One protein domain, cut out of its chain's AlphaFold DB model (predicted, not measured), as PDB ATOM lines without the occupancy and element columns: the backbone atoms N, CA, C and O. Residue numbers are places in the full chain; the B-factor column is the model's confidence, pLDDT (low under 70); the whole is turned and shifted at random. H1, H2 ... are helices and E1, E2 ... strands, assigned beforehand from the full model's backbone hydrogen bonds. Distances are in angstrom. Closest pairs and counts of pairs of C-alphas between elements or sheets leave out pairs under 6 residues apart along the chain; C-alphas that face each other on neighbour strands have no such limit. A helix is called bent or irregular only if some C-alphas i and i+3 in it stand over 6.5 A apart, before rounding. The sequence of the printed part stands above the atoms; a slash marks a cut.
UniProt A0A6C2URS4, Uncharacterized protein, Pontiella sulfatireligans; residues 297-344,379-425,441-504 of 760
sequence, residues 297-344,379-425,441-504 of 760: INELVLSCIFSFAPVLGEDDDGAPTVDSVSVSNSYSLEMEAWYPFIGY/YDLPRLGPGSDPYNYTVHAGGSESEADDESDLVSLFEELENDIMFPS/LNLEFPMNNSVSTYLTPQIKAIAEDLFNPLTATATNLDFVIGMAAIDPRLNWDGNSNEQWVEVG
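This is residues 297 to 344, 379 to 425 and 441 to 504 of the 760 residues of an uncharacterized protein of Pontiella sulfatireligans (UniProt A0A6C2URS4). A long, narrow, twisted sheet of antiparallel strands makes the length of a rod, and two helices, H1 and H2, run side by side in opposite directions over one face of it, in two layers. At one end the tight loop of residues 315 to 319 joins the long strands E1 and E2 in a hairpin; towards the other end lie the small two-stranded sheet of E4 and E5, the short edge strand E7 and the long loop of residues 486 to 499. The printed part has 159 residues with two named helices and seven named strands, in the order E1, E2, E3, H1, E4, E5, H2, E6, E7, and its class is mixed, helices and strands. The large sheet has the order E3, E2, E1, E6, E7, all antiparallel. The whole is loose, with a radius of gyration of the C-alphas of 20.2 A, and spans 76 by 30 by 21 A.

E1 is residues 297 to 314, 53.2 A long, and its C-alpha 297 stands at (100.947, 121.008, 116.207). E2, residues 320 to 339, is 57.5 A long and bends by 53 degrees at residue 323. E3, residues 388 to 404, is 45.9 A long and bends by 55 degrees at residue 401. H1 is residues 407 to 418, 17.7 A long, and E4 is residues 421 to 425, 12.1 A. E5 is residues 441 to 445, 12.2 A. H2, residues 447 to 466, is 24.4 A long, from C-alpha 447 at (86.999, 108.314, 124.103); it has a kink of 41 degrees near residue 456 and is irregular, but only just: C-alphas 453 and 456 are 6.8 A apart. E6 is residues 475 to 485, 33.3 A long. E7 is residues 500 to 503, 9.3 A, and ends with C-alpha 503 at (91.170, 110.351, 113.355).

In the large sheet E1 and E2 are a hairpin, antiparallel at 169 degrees, with N 305 and O 330 within hydrogen-bond range at 2.8 A. E3, an edge strand, is the antiparallel neighbour of E2, with N 329 and O 400 at 2.9 A. E6 is antiparallel to E1 at 166 degrees, with N 302 and O 481 at 2.8 A. E6 and E7 are a hairpin, with N 484 and O 501 at 2.9 A, and E7 is the other edge strand. H2 is on the sheet at a height of 7.8 A, over E1 and along the strands, at 22 degrees to E1 on the local plane; the closest C-alphas of H2 and E1 are those of Leu 466 and Pro 310, 6.2 A apart. H1 is on the sheet at a height of 10.6 A, over E3 and slantwise to the strands, at 37 degrees to E3 on the local plane; the closest C-alphas of H1 and E3 are those of Leu 410 and Ala 404, 5.0 A apart. H1 and H2 touch at a shallow tilt of 16 degrees, opposite ways; their closest C-alphas, those of Glu 418 and Asn 448, are 4.0 A apart. E4 and E5 are antiparallel neighbours, with N 423 and O 443 at 2.8 A. E4 is apart from E1, E2, E3, E6 and E7, while the closest C-alphas of E5 and E6, those of Phe 445 and Gly 482, are 6.7 A apart. Of the O i to N i+4 pairs, 5 of 8 in H1 and 13 of 16 in H2 are within hydrogen-bond range.

The two C-alphas farthest apart, those of Asp 317 and Gly 343, are 76.7 A apart. Residues 345 to 378 are not printed, and C-alphas 344 and 379 are 22.8 A apart across this cut; residues 426 to 440 are not printed either, with C-alphas 425 and 441 4.4 A apart. Of the links that are printed whole, E6 to E7 is long. The mean pLDDT of the printed part is 89.0; residue 387, residues 493 to 498 and residue 504 of the model are under 70.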
ATOM      1  N   ILE A 297     101.460 122.284 115.703       90.56
ATOM      2  CA  ILE A 297     100.947 121.008 116.207       90.56
ATOM      3  C   ILE A 297      99.890 120.520 115.211       90.56
ATOM      4  O   ILE A 297      98.894 121.200 114.979       90.56
ATOM      5  N   ASN A 298     100.124 119.359 114.598       88.94
ATOM      6  CA  ASN A 298      99.262 118.829 113.542       88.94
ATOM      7  C   ASN A 298      98.332 117.729 114.053       88.94
ATOM      8  O   ASN A 298      97.129 117.772 113.815       88.94
ATOM      9  N   GLU A 299      98.873 116.749 114.768       91.12
ATOM     10  CA  GLU A 299      98.119 115.565 115.174       91.12
ATOM     11  C   GLU A 299      98.539 115.110 116.574       91.12
ATOM     12  O   GLU A 299      99.706 115.213 116.958       91.12
ATOM     13  N   LEU A 300      97.579 114.614 117.351       92.38
ATOM     14  CA  LEU A 300      97.818 113.957 118.630       92.38
ATOM     15  C   LEU A 300      97.091 112.614 118.634       92.38
ATOM     16  O   LEU A 300      95.873 112.580 118.475       92.38
ATOM     17  N   VAL A 301      97.827 111.528 118.854       92.75
ATOM     18  CA  VAL A 301      97.321 110.154 118.771       92.75
ATOM     19  C   VAL A 301      97.639 109.395 120.050       92.75
ATOM     20  O   VAL A 301      98.759 109.422 120.549       92.75
ATOM     21  N   LEU A 302      96.651 108.686 120.582       93.25
ATOM     22  CA  LEU A 302      96.817 107.685 121.623       93.25
ATOM     23  C   LEU A 302      96.668 106.293 121.008       93.25
ATOM     24  O   LEU A 302      95.574 105.872 120.628       93.25
ATOM     25  N   SER A 303      97.783 105.575 120.964       93.25
ATOM     26  CA  SER A 303      97.878 104.197 120.493       93.25
ATOM     27  C   SER A 303      97.978 103.257 121.691       93.25
ATOM     28  O   SER A 303      98.918 103.353 122.474       93.25
ATOM     29  N   CYS A 304      97.045 102.323 121.831       93.94
ATOM     30  CA  CYS A 304      97.006 101.309 122.883       93.94
ATOM     31  C   CYS A 304      97.054  99.907 122.268       93.94
ATOM     32  O   CYS A 304      96.316  99.600 121.333       93.94
ATOM     33  N   ILE A 305      97.888  99.037 122.831       95.50
ATOM     34  CA  ILE A 305      97.971  97.618 122.479       95.50
ATOM     35  C   ILE A 305      97.640  96.817 123.730       95.50
ATOM     36  O   ILE A 305      98.475  96.652 124.626       95.50
ATOM     37  N   PHE A 306      96.426  96.283 123.771       96.44
ATOM     38  CA  PHE A 306      95.967  95.422 124.852       96.44
ATOM     39  C   PHE A 306      96.315  93.974 124.532       96.44
ATOM     40  O   PHE A 306      95.921  93.454 123.492       96.44
ATOM     41  N   SER A 307      97.049  93.310 125.418       97.19
ATOM     42  CA  SER A 307      97.352  91.882 125.342       97.19
ATOM     43  C   SER A 307      96.605  91.156 126.452       97.19
ATOM     44  O   SER A 307      96.737  91.486 127.629       97.19
ATOM     45  N   PHE A 308      95.841  90.139 126.076       97.69
ATOM     46  CA  PHE A 308      95.027  89.352 126.990       97.69
ATOM     47  C   PHE A 308      95.601  87.945 127.097       97.69
ATOM     48  O   PHE A 308      95.800  87.277 126.079       97.69
ATOM     49  N   ALA A 309      95.854  87.473 128.314       97.31
ATOM     50  CA  ALA A 309      96.390  86.144 128.577       97.31
ATOM     51  C   ALA A 309      95.524  85.414 129.620       97.31
ATOM     52  O   ALA A 309      95.529  85.804 130.787       97.31
ATOM     53  N   PRO A 310      94.794  84.347 129.236       96.69
ATOM     54  CA  PRO A 310      93.989  83.588 130.184       96.69
ATOM     55  C   PRO A 310      94.891  82.795 131.137       96.69
ATOM     56  O   PRO A 310      95.839  82.124 130.713       96.69
ATOM     57  N   VAL A 311      94.573  82.847 132.425       96.38
ATOM     58  CA  VAL A 311      95.211  82.060 133.480       96.38
ATOM     59  C   VAL A 311      94.354  80.825 133.717       96.38
ATOM     60  O   VAL A 311      93.219  80.913 134.177       96.38
ATOM     61  N   LEU A 312      94.879  79.657 133.345       95.25
ATOM     62  CA  LEU A 312      94.132  78.404 133.422       95.25
ATOM     63  C   LEU A 312      94.318  77.720 134.779       95.25
ATOM     64  O   LEU A 312      95.452  77.506 135.219       95.25
ATOM     65  N   GLY A 313      93.199  77.314 135.368       93.56
ATOM     66  CA  GLY A 313      93.119  76.471 136.553       93.56
ATOM     67  C   GLY A 313      92.508  75.104 136.260       93.56
ATOM     68  O   GLY A 313      92.214  74.745 135.115       93.56
ATOM     69  N   GLU A 314      92.325  74.327 137.320       94.94
ATOM     70  CA  GLU A 314      91.537  73.097 137.311       94.94
ATOM     71  C   GLU A 314      90.505  73.189 138.441       94.94
ATOM     72  O   GLU A 314      90.860  73.530 139.575       94.94
ATOM     73  N   ASP A 315      89.239  72.876 138.155       93.38
ATOM     74  CA  ASP A 315      88.223  72.746 139.201       93.38
ATOM     75  C   ASP A 315      88.462  71.502 140.083       93.38
ATOM     76  O   ASP A 315      89.356  70.685 139.839       93.38
ATOM     77  N   ASP A 316      87.641  71.324 141.125       94.06
ATOM     78  CA  ASP A 316      87.737  70.176 142.045       94.06
ATOM     79  C   ASP A 316      87.618  68.802 141.337       94.06
ATOM     80  O   ASP A 316      88.026  67.779 141.902       94.06
ATOM     81  N   ASP A 317      87.086  68.766 140.108       92.56
ATOM     82  CA  ASP A 317      86.907  67.574 139.275       92.56
ATOM     83  C   ASP A 317      88.005  67.420 138.192       92.56
ATOM     84  O   ASP A 317      88.005  66.433 137.443       92.56
ATOM     85  N   GLY A 318      88.978  68.338 138.132       89.81
ATOM     86  CA  GLY A 318      90.079  68.346 137.165       89.81
ATOM     87  C   GLY A 318      89.691  68.850 135.770       89.81
ATOM     88  O   GLY A 318      90.409  68.573 134.804       89.81
ATOM     89  N   ALA A 319      88.545  69.520 135.623       92.50
ATOM     90  CA  ALA A 319      88.176  70.190 134.380       92.50
ATOM     91  C   ALA A 319      88.890  71.551 134.287       92.50
ATOM     92  O   ALA A 319      89.003  72.238 135.301       92.50
ATOM     93  N   PRO A 320      89.374  71.956 133.096       92.75
ATOM     94  CA  PRO A 320      90.050  73.237 132.942       92.75
ATOM     95  C   PRO A 320      89.078  74.385 133.228       92.75
ATOM     96  O   PRO A 320      87.971  74.414 132.683       92.75
ATOM     97  N   THR A 321      89.513  75.333 134.046       95.56
ATOM     98  CA  THR A 321      88.841  76.609 134.313       95.56
ATOM     99  C   THR A 321      89.712  77.752 133.815       95.56
ATOM    100  O   THR A 321      90.919  77.592 133.635       95.56
ATOM    101  N   VAL A 322      89.100  78.906 133.561       95.50
ATOM    102  CA  VAL A 322      89.830  80.169 133.426       95.50
ATOM    103  C   VAL A 322      89.663  80.859 134.768       95.50
ATOM    104  O   VAL A 322      88.546  81.228 135.119       95.50
ATOM    105  N   ASP A 323      90.737  80.910 135.548       95.31
ATOM    106  CA  ASP A 323      90.709  81.479 136.898       95.31
ATOM    107  C   ASP A 323      90.690  83.009 136.836       95.31
ATOM    108  O   ASP A 323      90.057  83.645 137.672       95.31
ATOM    109  N   SER A 324      91.365  83.574 135.832       96.81
ATOM    110  CA  SER A 324      91.397  85.003 135.532       96.81
ATOM    111  C   SER A 324      91.938  85.251 134.120       96.81
ATOM    112  O   SER A 324      92.455  84.348 133.450       96.81
ATOM    113  N   VAL A 325      91.847  86.491 133.648       97.12
ATOM    114  CA  VAL A 325      92.530  86.981 132.448       97.12
ATOM    115  C   VAL A 325      93.484  88.094 132.862       97.12
ATOM    116  O   VAL A 325      93.061  89.133 133.361       97.12
ATOM    117  N   SER A 326      94.779  87.891 132.617       96.94
ATOM    118  CA  SER A 326      95.773  88.953 132.738       96.94
ATOM    119  C   SER A 326      95.663  89.877 131.530       96.94
ATOM    120  O   SER A 326      95.704  89.419 130.385       96.94
ATOM    121  N   VAL A 327      95.516  91.170 131.796       96.81
ATOM    122  CA  VAL A 327      95.442  92.227 130.790       96.81
ATOM    123  C   VAL A 327      96.689  93.082 130.933       96.81
ATOM    124  O   VAL A 327      96.900  93.707 131.972       96.81
ATOM    125  N   SER A 328      97.522  93.126 129.900       96.31
ATOM    126  CA  SER A 328      98.601  94.106 129.816       96.31
ATOM    127  C   SER A 328      98.307  95.113 128.717       96.31
ATOM    128  O   SER A 328      97.922  94.744 127.612       96.31
ATOM    129  N   ASN A 329      98.477  96.396 129.016       95.75
ATOM    130  CA  ASN A 329      98.408  97.457 128.022       95.75
ATOM    131  C   ASN A 329      99.815  98.000 127.783       95.75
ATOM    132  O   ASN A 329     100.531  98.299 128.737       95.75
ATOM    133  N   SER A 330     100.192  98.156 126.521       95.69
ATOM    134  CA  SER A 330     101.297  99.016 126.107       95.69
ATOM    135  C   SER A 330     100.687 100.182 125.354       95.69
ATOM    136  O   SER A 330     100.095  99.965 124.301       95.69
ATOM    137  N   TYR A 331     100.847 101.400 125.862       94.75
ATOM    138  CA  TYR A 331     100.284 102.580 125.220       94.75
ATOM    139  C   TYR A 331     101.354 103.621 124.900       94.75
ATOM    140  O   TYR A 331     102.401 103.692 125.550       94.75
ATOM    141  N   SER A 332     101.078 104.420 123.879       94.62
ATOM    142  CA  SER A 332     101.930 105.488 123.386       94.62
ATOM    143  C   SER A 332     101.058 106.693 123.054       94.62
ATOM    144  O   SER A 332     100.144 106.587 122.241       94.62
ATOM    145  N   LEU A 333     101.328 107.821 123.705       94.06
ATOM    146  CA  LEU A 333     100.848 109.130 123.290       94.06
ATOM    147  C   LEU A 333     101.870 109.680 122.297       94.06
ATOM    148  O   LEU A 333     103.032 109.908 122.643       94.06
ATOM    149  N   GLU A 334     101.448 109.851 121.061       94.19
ATOM    150  CA  GLU A 334     102.256 110.309 119.943       94.19
ATOM    151  C   GLU A 334     101.740 111.664 119.486       94.19
ATOM    152  O   GLU A 334     100.544 111.946 119.536       94.19
ATOM    153  N   MET A 335     102.662 112.524 119.078       92.81
ATOM    154  CA  MET A 335     102.336 113.834 118.550       92.81
ATOM    155  C   MET A 335     103.077 114.054 117.250       92.81
ATOM    156  O   MET A 335     104.226 113.634 117.082       92.81
ATOM    157  N   GLU A 336     102.414 114.758 116.357       92.19
ATOM    158  CA  GLU A 336     102.974 115.229 115.116       92.19
ATOM    159  C   GLU A 336     103.064 116.748 115.134       92.19
ATOM    160  O   GLU A 336     102.091 117.450 115.420       92.19
ATOM    161  N   ALA A 337     104.247 117.253 114.801       91.56
ATOM    162  CA  ALA A 337     104.456 118.660 114.511       91.56
ATOM    163  C   ALA A 337     104.857 118.819 113.046       91.56
ATOM    164  O   ALA A 337     105.624 118.020 112.503       91.56
ATOM    165  N   TRP A 338     104.382 119.881 112.410       89.56
ATOM    166  CA  TRP A 338     104.636 120.156 111.008       89.56
ATOM    167  C   TRP A 338     105.219 121.550 110.791       89.56
ATOM    168  O   TRP A 338     105.035 122.463 111.591       89.56
ATOM    169  N   TYR A 339     105.959 121.704 109.696       88.44
ATOM    170  CA  TYR A 339     106.580 122.957 109.293       88.44
ATOM    171  C   TYR A 339     106.202 123.289 107.840       88.44
ATOM    172  O   TYR A 339     106.973 123.015 106.916       88.44
ATOM    173  N   PRO A 340     105.012 123.875 107.614       83.69
ATOM    174  CA  PRO A 340     104.465 124.082 106.268       83.69
ATOM    175  C   PRO A 340     105.095 125.236 105.484       83.69
ATOM    176  O   PRO A 340     104.648 125.582 104.391       83.69
ATOM    177  N   PHE A 341     106.110 125.888 106.036       83.69
ATOM    178  CA  PHE A 341     106.621 127.140 105.507       83.69
ATOM    179  C   PHE A 341     107.695 126.908 104.446       83.69
ATOM    180  O   PHE A 341     108.708 126.262 104.714       83.69
ATOM    181  N   ILE A 342     107.511 127.455 103.241       77.31
ATOM    182  CA  ILE A 342     108.520 127.399 102.170       77.31
ATOM    183  C   ILE A 342     109.362 128.673 102.132       77.31
ATOM    184  O   ILE A 342     108.877 129.782 102.334       77.31
ATOM    185  N   GLY A 343     110.650 128.509 101.813       72.88
ATOM    186  CA  GLY A 343     111.572 129.618 101.558       72.88
ATOM    187  C   GLY A 343     112.274 130.166 102.801       72.88
ATOM    188  O   GLY A 343     113.155 131.014 102.659       72.88
ATOM    189  N   TYR A 344     111.953 129.644 103.987       76.88
ATOM    190  CA  TYR A 344     112.569 130.041 105.247       76.88
ATOM    191  C   TYR A 344     113.071 128.822 106.029       76.88
ATOM    192  O   TYR A 344     112.311 127.918 106.363       76.88
ATOM    193  N   TYR A 379     109.224 118.549 125.240       91.88
ATOM    194  CA  TYR A 379     109.770 117.716 124.170       91.88
ATOM    195  C   TYR A 379     110.439 118.579 123.106       91.88
ATOM    196  O   TYR A 379     109.762 119.308 122.385       91.88
ATOM    197  N   ASP A 380     111.764 118.483 122.989       93.38
ATOM    198  CA  ASP A 380     112.523 119.195 121.958       93.38
ATOM    199  C   ASP A 380     112.126 118.707 120.555       93.38
ATOM    200  O   ASP A 380     112.245 117.522 120.229       93.38
ATOM    201  N   LEU A 381     111.727 119.640 119.692       90.56
ATOM    202  CA  LEU A 381     111.496 119.365 118.282       90.56
ATOM    203  C   LEU A 381     112.833 119.349 117.530       90.56
ATOM    204  O   LEU A 381     113.707 120.197 117.769       90.56
ATOM    205  N   PRO A 382     113.027 118.418 116.579       89.00
ATOM    206  CA  PRO A 382     114.150 118.515 115.666       89.00
ATOM    207  C   PRO A 382     114.026 119.792 114.833       89.00
ATOM    208  O   PRO A 382     112.957 120.383 114.689       89.00
ATOM    209  N   ARG A 383     115.135 120.204 114.222       85.38
ATOM    210  CA  ARG A 383     115.088 121.279 113.231       85.38
ATOM    211  C   ARG A 383     114.317 120.797 112.009       85.38
ATOM    212  O   ARG A 383     114.841 119.985 111.244       85.38
ATOM    213  N   LEU A 384     113.100 121.300 111.861       82.56
ATOM    214  CA  LEU A 384     112.267 121.090 110.689       82.56
ATOM    215  C   LEU A 384     112.729 122.036 109.575       82.56
ATOM    216  O   LEU A 384     113.111 123.180 109.826       82.56
ATOM    217  N   GLY A 385     112.802 121.506 108.357       78.25
ATOM    218  CA  GLY A 385     113.231 122.256 107.179       78.25
ATOM    219  C   GLY A 385     112.030 122.821 106.420       78.25
ATOM    220  O   GLY A 385     110.919 122.338 106.617       78.25
ATOM    221  N   PRO A 386     112.238 123.796 105.519       77.00
ATOM    222  CA  PRO A 386     111.154 124.337 104.713       77.00
ATOM    223  C   PRO A 386     110.454 123.235 103.909       77.00
ATOM    224  O   PRO A 386     111.119 122.519 103.155       77.00
ATOM    225  N   GLY A 387     109.134 123.105 104.074       68.06
ATOM    226  CA  GLY A 387     108.328 122.070 103.420       68.06
ATOM    227  C   GLY A 387     108.727 120.635 103.787       68.06
ATOM    228  O   GLY A 387     108.614 119.742 102.949       68.06
ATOM    229  N   SER A 388     109.267 120.405 104.989       79.75
ATOM    230  CA  SER A 388     109.538 119.043 105.454       79.75
ATOM    231  C   SER A 388     108.241 118.282 105.709       79.75
ATOM    232  O   SER A 388     107.255 118.868 106.159       79.75
ATOM    233  N   ASP A 389     108.288 116.965 105.501       84.50
ATOM    234  CA  ASP A 389     107.223 116.066 105.937       84.50
ATOM    235  C   ASP A 389     106.934 116.271 107.440       84.50
ATOM    236  O   ASP A 389     107.853 116.629 108.197       84.50
ATOM    237  N   PRO A 390     105.683 116.060 107.881       88.25
ATOM    238  CA  PRO A 390     105.341 116.085 109.296       88.25
ATOM    239  C   PRO A 390     106.247 115.168 110.131       88.25
ATOM    240  O   PRO A 390     106.674 114.095 109.690       88.25
ATOM    241  N   TYR A 391     106.595 115.623 111.334       89.62
ATOM    242  CA  TYR A 391     107.501 114.918 112.228       89.62
ATOM    243  C   TYR A 391     106.752 114.326 113.415       89.62
ATOM    244  O   TYR A 391     106.242 115.054 114.267       89.62
ATOM    245  N   ASN A 392     106.796 112.998 113.504       91.00
ATOM    246  CA  ASN A 392     106.177 112.235 114.581       91.00
ATOM    247  C   ASN A 392     107.167 112.009 115.713       91.00
ATOM    248  O   ASN A 392     108.329 111.648 115.485       91.00
ATOM    249  N   TYR A 393     106.688 112.112 116.944       90.75
ATOM    250  CA  TYR A 393     107.443 111.676 118.104       90.75
ATOM    251  C   TYR A 393     106.533 111.179 119.219       90.75
ATOM    252  O   TYR A 393     105.406 111.627 119.411       90.75
ATOM    253  N   THR A 394     107.069 110.238 119.987       92.88
ATOM    254  CA  THR A 394     106.423 109.721 121.185       92.88
ATOM    255  C   THR A 394     106.577 110.733 122.312       92.88
ATOM    256  O   THR A 394     107.691 110.984 122.775       92.88
ATOM    257  N   VAL A 395     105.453 111.297 122.742       90.25
ATOM    258  CA  VAL A 395     105.334 112.150 123.926       90.25
ATOM    259  C   VAL A 395     105.539 111.272 125.154       90.25
ATOM    260  O   VAL A 395     106.500 111.421 125.896       90.25
ATOM    261  N   HIS A 396     104.702 110.256 125.324       93.94
ATOM    262  CA  HIS A 396     104.795 109.364 126.468       93.94
ATOM    263  C   HIS A 396     104.556 107.929 126.021       93.94
ATOM    264  O   HIS A 396     103.657 107.669 125.232       93.94
ATOM    265  N   ALA A 397     105.340 106.993 126.547       94.31
ATOM    266  CA  ALA A 397     105.096 105.569 126.375       94.31
ATOM    267  C   ALA A 397     105.070 104.910 127.744       94.31
ATOM    268  O   ALA A 397     106.018 105.033 128.524       94.31
ATOM    269  N   GLY A 398     103.990 104.189 128.005       94.12
ATOM    270  CA  GLY A 398     103.746 103.546 129.278       94.12
ATOM    271  C   GLY A 398     103.214 102.138 129.097       94.12
ATOM    272  O   GLY A 398     102.951 101.655 127.992       94.12
ATOM    273  N   GLY A 399     103.063 101.460 130.223       93.50
ATOM    274  CA  GLY A 399     102.384 100.184 130.259       93.50
ATOM    275  C   GLY A 399     101.739  99.948 131.606       93.50
ATOM    276  O   GLY A 399     102.192 100.463 132.630       93.50
ATOM    277  N   SER A 400     100.672  99.169 131.594       94.62
ATOM    278  CA  SER A 400      99.925  98.787 132.784       94.62
ATOM    279  C   SER A 400      99.633  97.293 132.748       94.62
ATOM    280  O   SER A 400      99.583  96.668 131.686       94.62
ATOM    281  N   GLU A 401      99.480  96.711 133.930       95.00
ATOM    282  CA  GLU A 401      99.055  95.329 134.106       95.00
ATOM    283  C   GLU A 401      97.852  95.327 135.045       95.00
ATOM    284  O   GLU A 401      97.862  95.966 136.100       95.00
ATOM    285  N   SER A 402      96.819  94.601 134.652       95.31
ATOM    286  CA  SER A 402      95.603  94.382 135.422       95.31
ATOM    287  C   SER A 402      95.136  92.937 135.245       95.31
ATOM    288  O   SER A 402      95.700  92.158 134.470       95.31
ATOM    289  N   GLU A 403      94.143  92.547 136.027       95.75
ATOM    290  CA  GLU A 403      93.593  91.200 136.037       95.75
ATOM    291  C   GLU A 403      92.073  91.310 136.142       95.75
ATOM    292  O   GLU A 403      91.566  92.157 136.880       95.75
ATOM    293  N   ALA A 404      91.366  90.486 135.374       97.00
ATOM    294  CA  ALA A 404      89.916  90.363 135.423       97.00
ATOM    295  C   ALA A 404      89.546  88.932 135.819       97.00
ATOM    296  O   ALA A 404      90.026  87.982 135.197       97.00
ATOM    297  N   ASP A 405      88.694  88.781 136.831       97.06
ATOM    298  CA  ASP A 405      88.316  87.467 137.361       97.06
ATOM    299  C   ASP A 405      87.162  86.832 136.561       97.06
ATOM    300  O   ASP A 405      87.002  85.610 136.554       97.06
ATOM    301  N   ASP A 406      86.368  87.641 135.850       96.56
ATOM    302  CA  ASP A 406      85.292  87.174 134.975       96.56
ATOM    303  C   ASP A 406      85.040  88.090 133.756       96.56
ATOM    304  O   ASP A 406      85.677  89.131 133.571       96.56
ATOM    305  N   GLU A 407      84.109  87.678 132.882       96.56
ATOM    306  CA  GLU A 407      83.728  88.432 131.677       96.56
ATOM    307  C   GLU A 407      83.224  89.848 131.996       96.56
ATOM    308  O   GLU A 407      83.479  90.779 131.232       96.56
ATOM    309  N   SER A 408      82.495  90.018 133.104       96.44
ATOM    310  CA  SER A 408      81.935  91.312 133.498       96.44
ATOM    311  C   SER A 408      83.032  92.240 133.998       96.44
ATOM    312  O   SER A 408      83.039  93.409 133.618       96.44
ATOM    313  N   ASP A 409      83.957  91.723 134.804       95.75
ATOM    314  CA  ASP A 409      85.111  92.468 135.303       95.75
ATOM    315  C   ASP A 409      85.995  92.948 134.146       95.75
ATOM    316  O   ASP A 409      86.418  94.106 134.129       95.75
ATOM    317  N   LEU A 410      86.208  92.100 133.128       95.19
ATOM    318  CA  LEU A 410      86.982  92.474 131.942       95.19
ATOM    319  C   LEU A 410      86.299  93.586 131.141       95.19
ATOM    320  O   LEU A 410      86.969  94.503 130.686       95.19
ATOM    321  N   VAL A 411      84.978  93.535 130.967       95.50
ATOM    322  CA  VAL A 411      84.247  94.603 130.268       95.50
ATOM    323  C   VAL A 411      84.282  95.903 131.073       95.50
ATOM    324  O   VAL A 411      84.584  96.951 130.505       95.50
ATOM    325  N   SER A 412      84.041  95.845 132.385       93.94
ATOM    326  CA  SER A 412      84.029  97.034 133.243       93.94
ATOM    327  C   SER A 412      85.392  97.718 133.358       93.94
ATOM    328  O   SER A 412      85.433  98.938 133.480       93.94
ATOM    329  N   LEU A 413      86.500  96.979 133.232       92.50
ATOM    330  CA  LEU A 413      87.842  97.562 133.139       92.50
ATOM    331  C   LEU A 413      87.968  98.546 131.959       92.50
ATOM    332  O   LEU A 413      88.608  99.585 132.085       92.50
ATOM    333  N   PHE A 414      87.341  98.243 130.819       93.06
ATOM    334  CA  PHE A 414      87.373  99.099 129.627       93.06
ATOM    335  C   PHE A 414      86.271 100.163 129.623       93.06
ATOM    336  O   PHE A 414      86.436 101.187 128.966       93.06
ATOM    337  N   GLU A 415      85.190  99.981 130.391       90.00
ATOM    338  CA  GLU A 415      84.196 101.039 130.637       90.00
ATOM    339  C   GLU A 415      84.830 102.252 131.353       90.00
ATOM    340  O   GLU A 415      84.376 103.378 131.174       90.00
ATOM    341  N   GLU A 416      85.933 102.071 132.096       85.19
ATOM    342  CA  GLU A 416      86.702 103.186 132.677       85.19
ATOM    343  C   GLU A 416      87.319 104.111 131.610       85.19
ATOM    344  O   GLU A 416      87.514 105.300 131.874       85.19
ATOM    345  N   LEU A 417      87.580 103.597 130.398       87.06
ATOM    346  CA  LEU A 417      88.048 104.391 129.258       87.06
ATOM    347  C   LEU A 417      86.924 105.177 128.571       87.06
ATOM    348  O   LEU A 417      87.230 105.979 127.702       87.06
ATOM    349  N   GLU A 418      85.645 104.992 128.922       88.19
ATOM    350  CA  GLU A 418      84.537 105.746 128.301       88.19
ATOM    351  C   GLU A 418      84.508 107.231 128.704       88.19
ATOM    352  O   GLU A 418      83.694 107.990 128.181       88.19
ATOM    353  N   ASN A 419      85.375 107.669 129.622       86.69
ATOM    354  CA  ASN A 419      85.512 109.084 129.954       86.69
ATOM    355  C   ASN A 419      86.457 109.768 128.961       86.69
ATOM    356  O   ASN A 419      87.590 109.322 128.767       86.69
ATOM    357  N   ASP A 420      86.003 110.874 128.375       86.31
ATOM    358  CA  ASP A 420      86.809 111.675 127.458       86.31
ATOM    359  C   ASP A 420      88.063 112.217 128.162       86.31
ATOM    360  O   ASP A 420      88.034 112.608 129.337       86.31
ATOM    361  N   ILE A 421      89.185 112.201 127.438       86.88
ATOM    362  CA  ILE A 421      90.467 112.726 127.914       86.88
ATOM    363  C   ILE A 421      90.647 114.103 127.291       86.88
ATOM    364  O   ILE A 421      90.806 114.232 126.079       86.88
ATOM    365  N   MET A 422      90.644 115.133 128.126       88.56
ATOM    366  CA  MET A 422      90.786 116.520 127.705       88.56
ATOM    367  C   MET A 422      92.169 117.049 128.070       88.56
ATOM    368  O   MET A 422      92.523 117.132 129.243       88.56
ATOM    369  N   PHE A 423      92.940 117.491 127.086       87.44
ATOM    370  CA  PHE A 423      94.198 118.201 127.289       87.44
ATOM    371  C   PHE A 423      93.906 119.695 127.468       87.44
ATOM    372  O   PHE A 423      93.518 120.358 126.505       87.44
ATOM    373  N   PRO A 424      94.092 120.279 128.672       84.75
ATOM    374  CA  PRO A 424      93.703 121.670 128.905       84.75
ATOM    375  C   PRO A 424      94.531 122.641 128.072       84.75
ATOM    376  O   PRO A 424      94.013 123.651 127.596       84.75
ATOM    377  N   SER A 425      95.821 122.337 127.912       87.69
ATOM    378  CA  SER A 425      96.678 123.061 126.992       87.69
ATOM    379  C   SER A 425      97.929 122.290 126.582       87.69
ATOM    380  O   SER A 425      98.600 121.665 127.409       87.69
ATOM    381  N   LEU A 441      94.203 124.196 123.014       86.19
ATOM    382  CA  LEU A 441      93.478 124.294 124.279       86.19
ATOM    383  C   LEU A 441      92.260 123.381 124.255       86.19
ATOM    384  O   LEU A 441      91.508 123.323 123.293       86.19
ATOM    385  N   ASN A 442      92.003 122.747 125.396       86.62
ATOM    386  CA  ASN A 442      90.849 121.866 125.590       86.62
ATOM    387  C   ASN A 442      90.707 120.796 124.488       86.62
ATOM    388  O   ASN A 442      89.586 120.449 124.120       86.62
ATOM    389  N   LEU A 443      91.826 120.276 123.966       88.00
ATOM    390  CA  LEU A 443      91.798 119.209 122.968       88.00
ATOM    391  C   LEU A 443      91.210 117.957 123.611       88.00
ATOM    392  O   LEU A 443      91.766 117.434 124.575       88.00
ATOM    393  N   GLU A 444      90.081 117.499 123.097       89.88
ATOM    394  CA  GLU A 444      89.322 116.397 123.671       89.88
ATOM    395  C   GLU A 444      89.448 115.163 122.784       89.88
ATOM    396  O   GLU A 444      89.084 115.193 121.610       89.88
ATOM    397  N   PHE A 445      89.952 114.070 123.352       89.44
ATOM    398  CA  PHE A 445      89.822 112.754 122.748       89.44
ATOM    399  C   PHE A 445      88.407 112.235 122.998       89.44
ATOM    400  O   PHE A 445      88.051 112.066 124.168       89.44
ATOM    401  N   PRO A 446      87.618 111.942 121.943       87.12
ATOM    402  CA  PRO A 446      86.238 111.467 122.058       87.12
ATOM    403  C   PRO A 446      86.191 109.981 122.451       87.12
ATOM    404  O   PRO A 446      85.603 109.134 121.764       87.12
ATOM    405  N   MET A 447      86.851 109.656 123.562       88.94
ATOM    406  CA  MET A 447      86.999 108.314 124.103       88.94
ATOM    407  C   MET A 447      85.644 107.655 124.313       88.94
ATOM    408  O   MET A 447      85.489 106.496 123.955       88.94
ATOM    409  N   ASN A 448      84.635 108.376 124.802       89.50
ATOM    410  CA  ASN A 448      83.310 107.816 125.052       89.50
ATOM    411  C   ASN A 448      82.724 107.150 123.803       89.50
ATOM    412  O   ASN A 448      82.327 105.980 123.813       89.50
ATOM    413  N   ASN A 449      82.703 107.892 122.696       88.31
ATOM    414  CA  ASN A 449      82.108 107.427 121.452       88.31
ATOM    415  C   ASN A 449      82.919 106.274 120.849       88.31
ATOM    416  O   ASN A 449      82.345 105.247 120.475       88.31
ATOM    417  N   SER A 450      84.244 106.425 120.803       89.75
ATOM    418  CA  SER A 450      85.154 105.418 120.254       89.75
ATOM    419  C   SER A 450      85.180 104.135 121.098       89.75
ATOM    420  O   SER A 450      85.097 103.027 120.565       89.75
ATOM    421  N   VAL A 451      85.189 104.246 122.425       90.62
ATOM    422  CA  VAL A 451      85.169 103.092 123.327       90.62
ATOM    423  C   VAL A 451      83.825 102.373 123.248       90.62
ATOM    424  O   VAL A 451      83.790 101.181 122.946       90.62
ATOM    425  N   SER A 452      82.707 103.080 123.414       90.62
ATOM    426  CA  SER A 452      81.378 102.452 123.424       90.62
ATOM    427  C   SER A 452      80.980 101.835 122.076       90.62
ATOM    428  O   SER A 452      80.337 100.777 122.043       90.62
ATOM    429  N   THR A 453      81.367 102.462 120.960       89.62
ATOM    430  CA  THR A 453      80.972 102.031 119.610       89.62
ATOM    431  C   THR A 453      81.918 100.985 119.025       89.62
ATOM    432  O   THR A 453      81.455 100.091 118.314       89.62
ATOM    433  N   TYR A 454      83.219 101.060 119.324       89.69
ATOM    434  CA  TYR A 454      84.237 100.214 118.693       89.69
ATOM    435  C   TYR A 454      84.952  99.278 119.673       89.69
ATOM    436  O   TYR A 454      85.012  98.069 119.419       89.69
ATOM    437  N   LEU A 455      85.475  99.794 120.789       92.12
ATOM    438  CA  LEU A 455      86.298  99.006 121.715       92.12
ATOM    439  C   LEU A 455      85.458  98.011 122.526       92.12
ATOM    440  O   LEU A 455      85.695  96.806 122.473       92.12
ATOM    441  N   THR A 456      84.423  98.485 123.216       94.44
ATOM    442  CA  THR A 456      83.570  97.693 124.112       94.44
ATOM    443  C   THR A 456      82.919  96.488 123.415       94.44
ATOM    444  O   THR A 456      82.923  95.398 123.995       94.44
ATOM    445  N   PRO A 457      82.381  96.586 122.179       95.19
ATOM    446  CA  PRO A 457      81.878  95.414 121.461       95.19
ATOM    447  C   PRO A 457      82.952  94.358 121.171       95.19
ATOM    448  O   PRO A 457      82.660  93.164 121.243       95.19
ATOM    449  N   GLN A 458      84.185  94.776 120.871       95.25
ATOM    450  CA  GLN A 458      85.302  93.855 120.646       95.25
ATOM    451  C   GLN A 458      85.774  93.215 121.945       95.25
ATOM    452  O   GLN A 458      85.968  92.003 121.974       95.25
ATOM    453  N   ILE A 459      85.867  93.988 123.028       96.44
ATOM    454  CA  ILE A 459      86.190  93.465 124.358       96.44
ATOM    455  C   ILE A 459      85.151  92.439 124.805       96.44
ATOM    456  O   ILE A 459      85.533  91.387 125.297       96.44
ATOM    457  N   LYS A 460      83.853  92.671 124.565       96.56
ATOM    458  CA  LYS A 460      82.798  91.684 124.861       96.56
ATOM    459  C   LYS A 460      82.999  90.373 124.102       96.56
ATOM    460  O   LYS A 460      82.924  89.310 124.705       96.56
ATOM    461  N   ALA A 461      83.301  90.443 122.805       95.25
ATOM    462  CA  ALA A 461      83.577  89.248 122.006       95.25
ATOM    463  C   ALA A 461      84.850  88.517 122.477       95.25
ATOM    464  O   ALA A 461      84.857  87.294 122.588       95.25
ATOM    465  N   ILE A 462      85.908  89.267 122.794       95.75
ATOM    466  CA  ILE A 462      87.165  88.727 123.325       95.75
ATOM    467  C   ILE A 462      86.942  88.089 124.704       95.75
ATOM    468  O   ILE A 462      87.463  87.008 124.957       95.75
ATOM    469  N   ALA A 463      86.144  88.708 125.578       96.19
ATOM    470  CA  ALA A 463      85.821  88.195 126.906       96.19
ATOM    471  C   ALA A 463      85.098  86.842 126.832       96.19
ATOM    472  O   ALA A 463      85.536  85.891 127.479       96.19
ATOM    473  N   GLU A 464      84.061  86.734 125.990       95.81
ATOM    474  CA  GLU A 464      83.324  85.479 125.764       95.81
ATOM    475  C   GLU A 464      84.254  84.335 125.303       95.81
ATOM    476  O   GLU A 464      84.112  83.185 125.732       95.81
ATOM    477  N   ASP A 465      85.237  84.637 124.448       95.19
ATOM    478  CA  ASP A 465      86.201  83.647 123.952       95.19
ATOM    479  C   ASP A 465      87.279  83.290 124.991       95.19
ATOM    480  O   ASP A 465      87.672  82.120 125.097       95.19
ATOM    481  N   LEU A 466      87.763  84.277 125.755       96.12
ATOM    482  CA  LEU A 466      88.841  84.124 126.737       96.12
ATOM    483  C   LEU A 466      88.411  83.403 128.010       96.12
ATOM    484  O   LEU A 466      89.220  82.655 128.553       96.12
ATOM    485  N   PHE A 467      87.173  83.587 128.475       96.06
ATOM    486  CA  PHE A 467      86.651  82.906 129.667       96.06
ATOM    487  C   PHE A 467      86.016  81.544 129.362       96.06
ATOM    488  O   PHE A 467      85.554  80.837 130.262       96.06
ATOM    489  N   ASN A 468      86.063  81.105 128.103       94.88
ATOM    490  CA  ASN A 468      85.724  79.743 127.725       94.88
ATOM    491  C   ASN A 468      86.977  78.844 127.779       94.88
ATOM    492  O   ASN A 468      87.816  78.894 126.875       94.88
ATOM    493  N   PRO A 469      87.098  77.934 128.766       90.94
ATOM    494  CA  PRO A 469      88.317  77.146 128.984       90.94
ATOM    495  C   PRO A 469      88.670  76.198 127.827       90.94
ATOM    496  O   PRO A 469      89.767  75.643 127.789       90.94
ATOM    497  N   LEU A 470      87.751  75.977 126.878       93.31
ATOM    498  CA  LEU A 470      87.988  75.146 125.698       93.31
ATOM    499  C   LEU A 470      88.584  75.922 124.516       93.31
ATOM    500  O   LEU A 470      89.125  75.296 123.602       93.31
ATOM    501  N   THR A 471      88.450  77.249 124.506       91.88
ATOM    502  CA  THR A 471      88.832  78.124 123.385       91.88
ATOM    503  C   THR A 471      89.764  79.261 123.786       91.88
ATOM    504  O   THR A 471      90.316  79.900 122.896       91.88
ATOM    505  N   ALA A 472      89.981  79.471 125.085       92.88
ATOM    506  CA  ALA A 472      90.815  80.528 125.633       92.88
ATOM    507  C   ALA A 472      92.237  80.500 125.047       92.88
ATOM    508  O   ALA A 472      93.039  79.599 125.311       92.88
ATOM    509  N   THR A 473      92.564  81.517 124.254       95.06
ATOM    510  CA  THR A 473      93.904  81.729 123.701       95.06
ATOM    511  C   THR A 473      94.285  83.185 123.829       95.06
ATOM    512  O   THR A 473      93.444  84.051 123.609       95.06
ATOM    513  N   ALA A 474      95.559  83.446 124.123       95.06
ATOM    514  CA  ALA A 474      96.055  84.810 124.186       95.06
ATOM    515  C   ALA A 474      95.765  85.571 122.882       95.06
ATOM    516  O   ALA A 474      95.906  85.017 121.787       95.06
ATOM    517  N   THR A 475      95.346  86.822 123.015       96.81
ATOM    518  CA  THR A 475      94.912  87.688 121.913       96.81
ATOM    519  C   THR A 475      95.385  89.105 122.171       96.81
ATOM    520  O   THR A 475      95.545  89.493 123.324       96.81
ATOM    521  N   ASN A 476      95.595  89.865 121.096       96.12
ATOM    522  CA  ASN A 476      95.908  91.284 121.169       96.12
ATOM    523  C   ASN A 476      94.797  92.099 120.507       96.12
ATOM    524  O   ASN A 476      94.191  91.640 119.535       96.12
ATOM    525  N   LEU A 477      94.577  93.305 121.014       94.62
ATOM    526  CA  LEU A 477      93.679  94.292 120.440       94.62
ATOM    527  C   LEU A 477      94.391  95.636 120.352       94.62
ATOM    528  O   LEU A 477      94.823  96.177 121.370       94.62
ATOM    529  N   ASP A 478      94.459  96.168 119.138       92.56
ATOM    530  CA  ASP A 478      94.984  97.500 118.877       92.56
ATOM    531  C   ASP A 478      93.822  98.499 118.914       92.56
ATOM    532  O   ASP A 478      92.788  98.308 118.263       92.56
ATOM    533  N   PHE A 479      93.991  99.565 119.684       90.88
ATOM    534  CA  PHE A 479      93.054 100.674 119.786       90.88
ATOM    535  C   PHE A 479      93.816 101.969 119.554       90.88
ATOM    536  O   PHE A 479      94.763 102.263 120.274       90.88
ATOM    537  N   VAL A 480      93.410 102.726 118.542       90.31
ATOM    538  CA  VAL A 480      94.034 103.997 118.180       90.31
ATOM    539  C   VAL A 480      92.939 105.044 118.138       90.31
ATOM    540  O   VAL A 480      91.897 104.824 117.520       90.31
ATOM    541  N   ILE A 481      93.174 106.163 118.806       90.12
ATOM    542  CA  ILE A 481      92.305 107.335 118.769       90.12
ATOM    543  C   ILE A 481      93.181 108.570 118.649       90.12
ATOM    544  O   ILE A 481      94.180 108.689 119.354       90.12
ATOM    545  N   GLY A 482      92.826 109.487 117.764       90.06
ATOM    546  CA  GLY A 482      93.583 110.711 117.587       90.06
ATOM    547  C   GLY A 482      92.714 111.887 117.196       90.06
ATOM    548  O   GLY A 482      91.541 111.743 116.846       90.06
ATOM    549  N   MET A 483      93.317 113.063 117.268       89.50
ATOM    550  CA  MET A 483      92.757 114.312 116.779       89.50
ATOM    551  C   MET A 483      93.781 114.947 115.851       89.50
ATOM    552  O   MET A 483      94.925 115.144 116.259       89.50
ATOM    553  N   ALA A 484      93.361 115.302 114.641       87.00
ATOM    554  CA  ALA A 484      94.194 116.015 113.681       87.00
ATOM    555  C   ALA A 484      93.604 117.388 113.355       87.00
ATOM    556  O   ALA A 484      92.382 117.556 113.281       87.00
ATOM    557  N   ALA A 485      94.474 118.367 113.143       84.00
ATOM    558  CA  ALA A 485      94.101 119.708 112.733       84.00
ATOM    559  C   ALA A 485      93.624 119.694 111.273       84.00
ATOM    560  O   ALA A 485      94.327 119.202 110.395       84.00
ATOM    561  N   ILE A 486      92.446 120.259 110.988       78.00
ATOM    562  CA  ILE A 486      91.884 120.351 109.631       78.00
ATOM    563  C   ILE A 486      92.853 121.071 108.694       78.00
ATOM    564  O   ILE A 486      93.083 120.597 107.585       78.00
ATOM    565  N   ASP A 487      93.402 122.208 109.125       76.44
ATOM    566  CA  ASP A 487      94.451 122.917 108.398       76.44
ATOM    567  C   ASP A 487      95.643 123.181 109.322       76.44
ATOM    568  O   ASP A 487      95.624 124.132 110.110       76.44
ATOM    569  N   PRO A 488      96.695 122.360 109.217       71.88
ATOM    570  CA  PRO A 488      97.854 122.473 110.081       71.88
ATOM    571  C   PRO A 488      98.833 123.568 109.654       71.88
ATOM    572  O   PRO A 488      99.931 123.623 110.191       71.88
ATOM    573  N   ARG A 489      98.459 124.448 108.708       74.44
ATOM    574  CA  ARG A 489      99.196 125.681 108.359       74.44
ATOM    575  C   ARG A 489      98.850 126.860 109.259       74.44
ATOM    576  O   ARG A 489      99.517 127.891 109.202       74.44
ATOM    577  N   LEU A 490      97.801 126.724 110.059       74.62
ATOM    578  CA  LEU A 490      97.287 127.777 110.911       74.62
ATOM    579  C   LEU A 490      97.597 127.446 112.365       74.62
ATOM    580  O   LEU A 490      97.082 126.470 112.903       74.62
ATOM    581  N   ASN A 491      98.388 128.301 113.012       71.31
ATOM    582  CA  ASN A 491      98.477 128.347 114.469       71.31
ATOM    583  C   ASN A 491      97.155 128.904 115.013       71.31
ATOM    584  O   ASN A 491      96.982 130.113 115.208       71.31
ATOM    585  N   TRP A 492      96.182 128.019 115.151       71.75
ATOM    586  CA  TRP A 492      94.854 128.324 115.642       71.75
ATOM    587  C   TRP A 492      94.384 127.169 116.509       71.75
ATOM    588  O   TRP A 492      94.872 126.048 116.393       71.75
ATOM    589  N   ASP A 493      93.429 127.467 117.374       64.69
ATOM    590  CA  ASP A 493      92.760 126.464 118.198       64.69
ATOM    591  C   ASP A 493      91.246 126.725 118.319       64.69
ATOM    592  O   ASP A 493      90.506 125.988 118.963       64.69
ATOM    593  N   GLY A 494      90.750 127.784 117.670       58.00
ATOM    594  CA  GLY A 494      89.333 128.135 117.691       58.00
ATOM    595  C   GLY A 494      88.751 128.472 119.059       58.00
ATOM    596  O   GLY A 494      89.362 128.379 120.114       58.00
ATOM    597  N   ASN A 495      87.496 128.921 119.022       54.19
ATOM    598  CA  ASN A 495      86.556 128.752 120.136       54.19
ATOM    599  C   ASN A 495      85.526 127.650 119.797       54.19
ATOM    600  O   ASN A 495      84.514 127.515 120.488       54.19
ATOM    601  N   SER A 496      85.735 126.917 118.700       55.06
ATOM    602  CA  SER A 496      84.875 125.845 118.210       55.06
ATOM    603  C   SER A 496      85.731 124.604 117.959       55.06
ATOM    604  O   SER A 496      86.818 124.712 117.400       55.06
ATOM    605  N   ASN A 497      85.218 123.420 118.313       55.91
ATOM    606  CA  ASN A 497      85.796 122.101 117.994       55.91
ATOM    607  C   ASN A 497      85.824 121.817 116.469       55.91
ATOM    608  O   ASN A 497      85.734 120.675 116.039       55.91
ATOM    609  N   GLU A 498      85.838 122.856 115.638       66.19
ATOM    610  CA  GLU A 498      85.805 122.776 114.182       66.19
ATOM    611  C   GLU A 498      87.208 122.658 113.595       66.19
ATOM    612  O   GLU A 498      87.311 122.304 112.432       66.19
ATOM    613  N   GLN A 499      88.275 122.936 114.351       76.00
ATOM    614  CA  GLN A 499      89.639 122.786 113.842       76.00
ATOM    615  C   GLN A 499      90.204 121.384 114.038       76.00
ATOM    616  O   GLN A 499      91.000 120.946 113.219       76.00
ATOM    617  N   TRP A 500      89.813 120.687 115.098       83.38
ATOM    618  CA  TRP A 500      90.324 119.360 115.407       83.38
ATOM    619  C   TRP A 500      89.269 118.324 115.071       83.38
ATOM    620  O   TRP A 500      88.137 118.397 115.548       83.38
ATOM    621  N   VAL A 501      89.638 117.358 114.242       85.12
ATOM    622  CA  VAL A 501      88.750 116.284 113.805       85.12
ATOM    623  C   VAL A 501      89.295 114.943 114.251       85.12
ATOM    624  O   VAL A 501      90.503 114.716 114.249       85.12
ATOM    625  N   GLU A 502      88.381 114.064 114.653       85.50
ATOM    626  CA  GLU A 502      88.708 112.711 115.087       85.50
ATOM    627  C   GLU A 502      89.342 111.922 113.935       85.50
ATOM    628  O   GLU A 502      88.784 111.833 112.837       85.50
ATOM    629  N   VAL A 503      90.489 111.313 114.219       76.62
ATOM    630  CA  VAL A 503      91.170 110.351 113.355       76.62
ATOM    631  C   VAL A 503      91.094 108.989 114.046       76.62
ATOM    632  O   VAL A 503      91.537 108.842 115.184       76.62
ATOM    633  N   GLY A 504      90.511 107.979 113.382       64.50
ATOM    634  CA  GLY A 504      90.692 106.576 113.797       64.50
ATOM    635  C   GLY A 504      89.478 105.736 114.222       64.50
ATOM    636  O   GLY A 504      89.665 104.550 114.473       64.50
TER     637      GLY A 504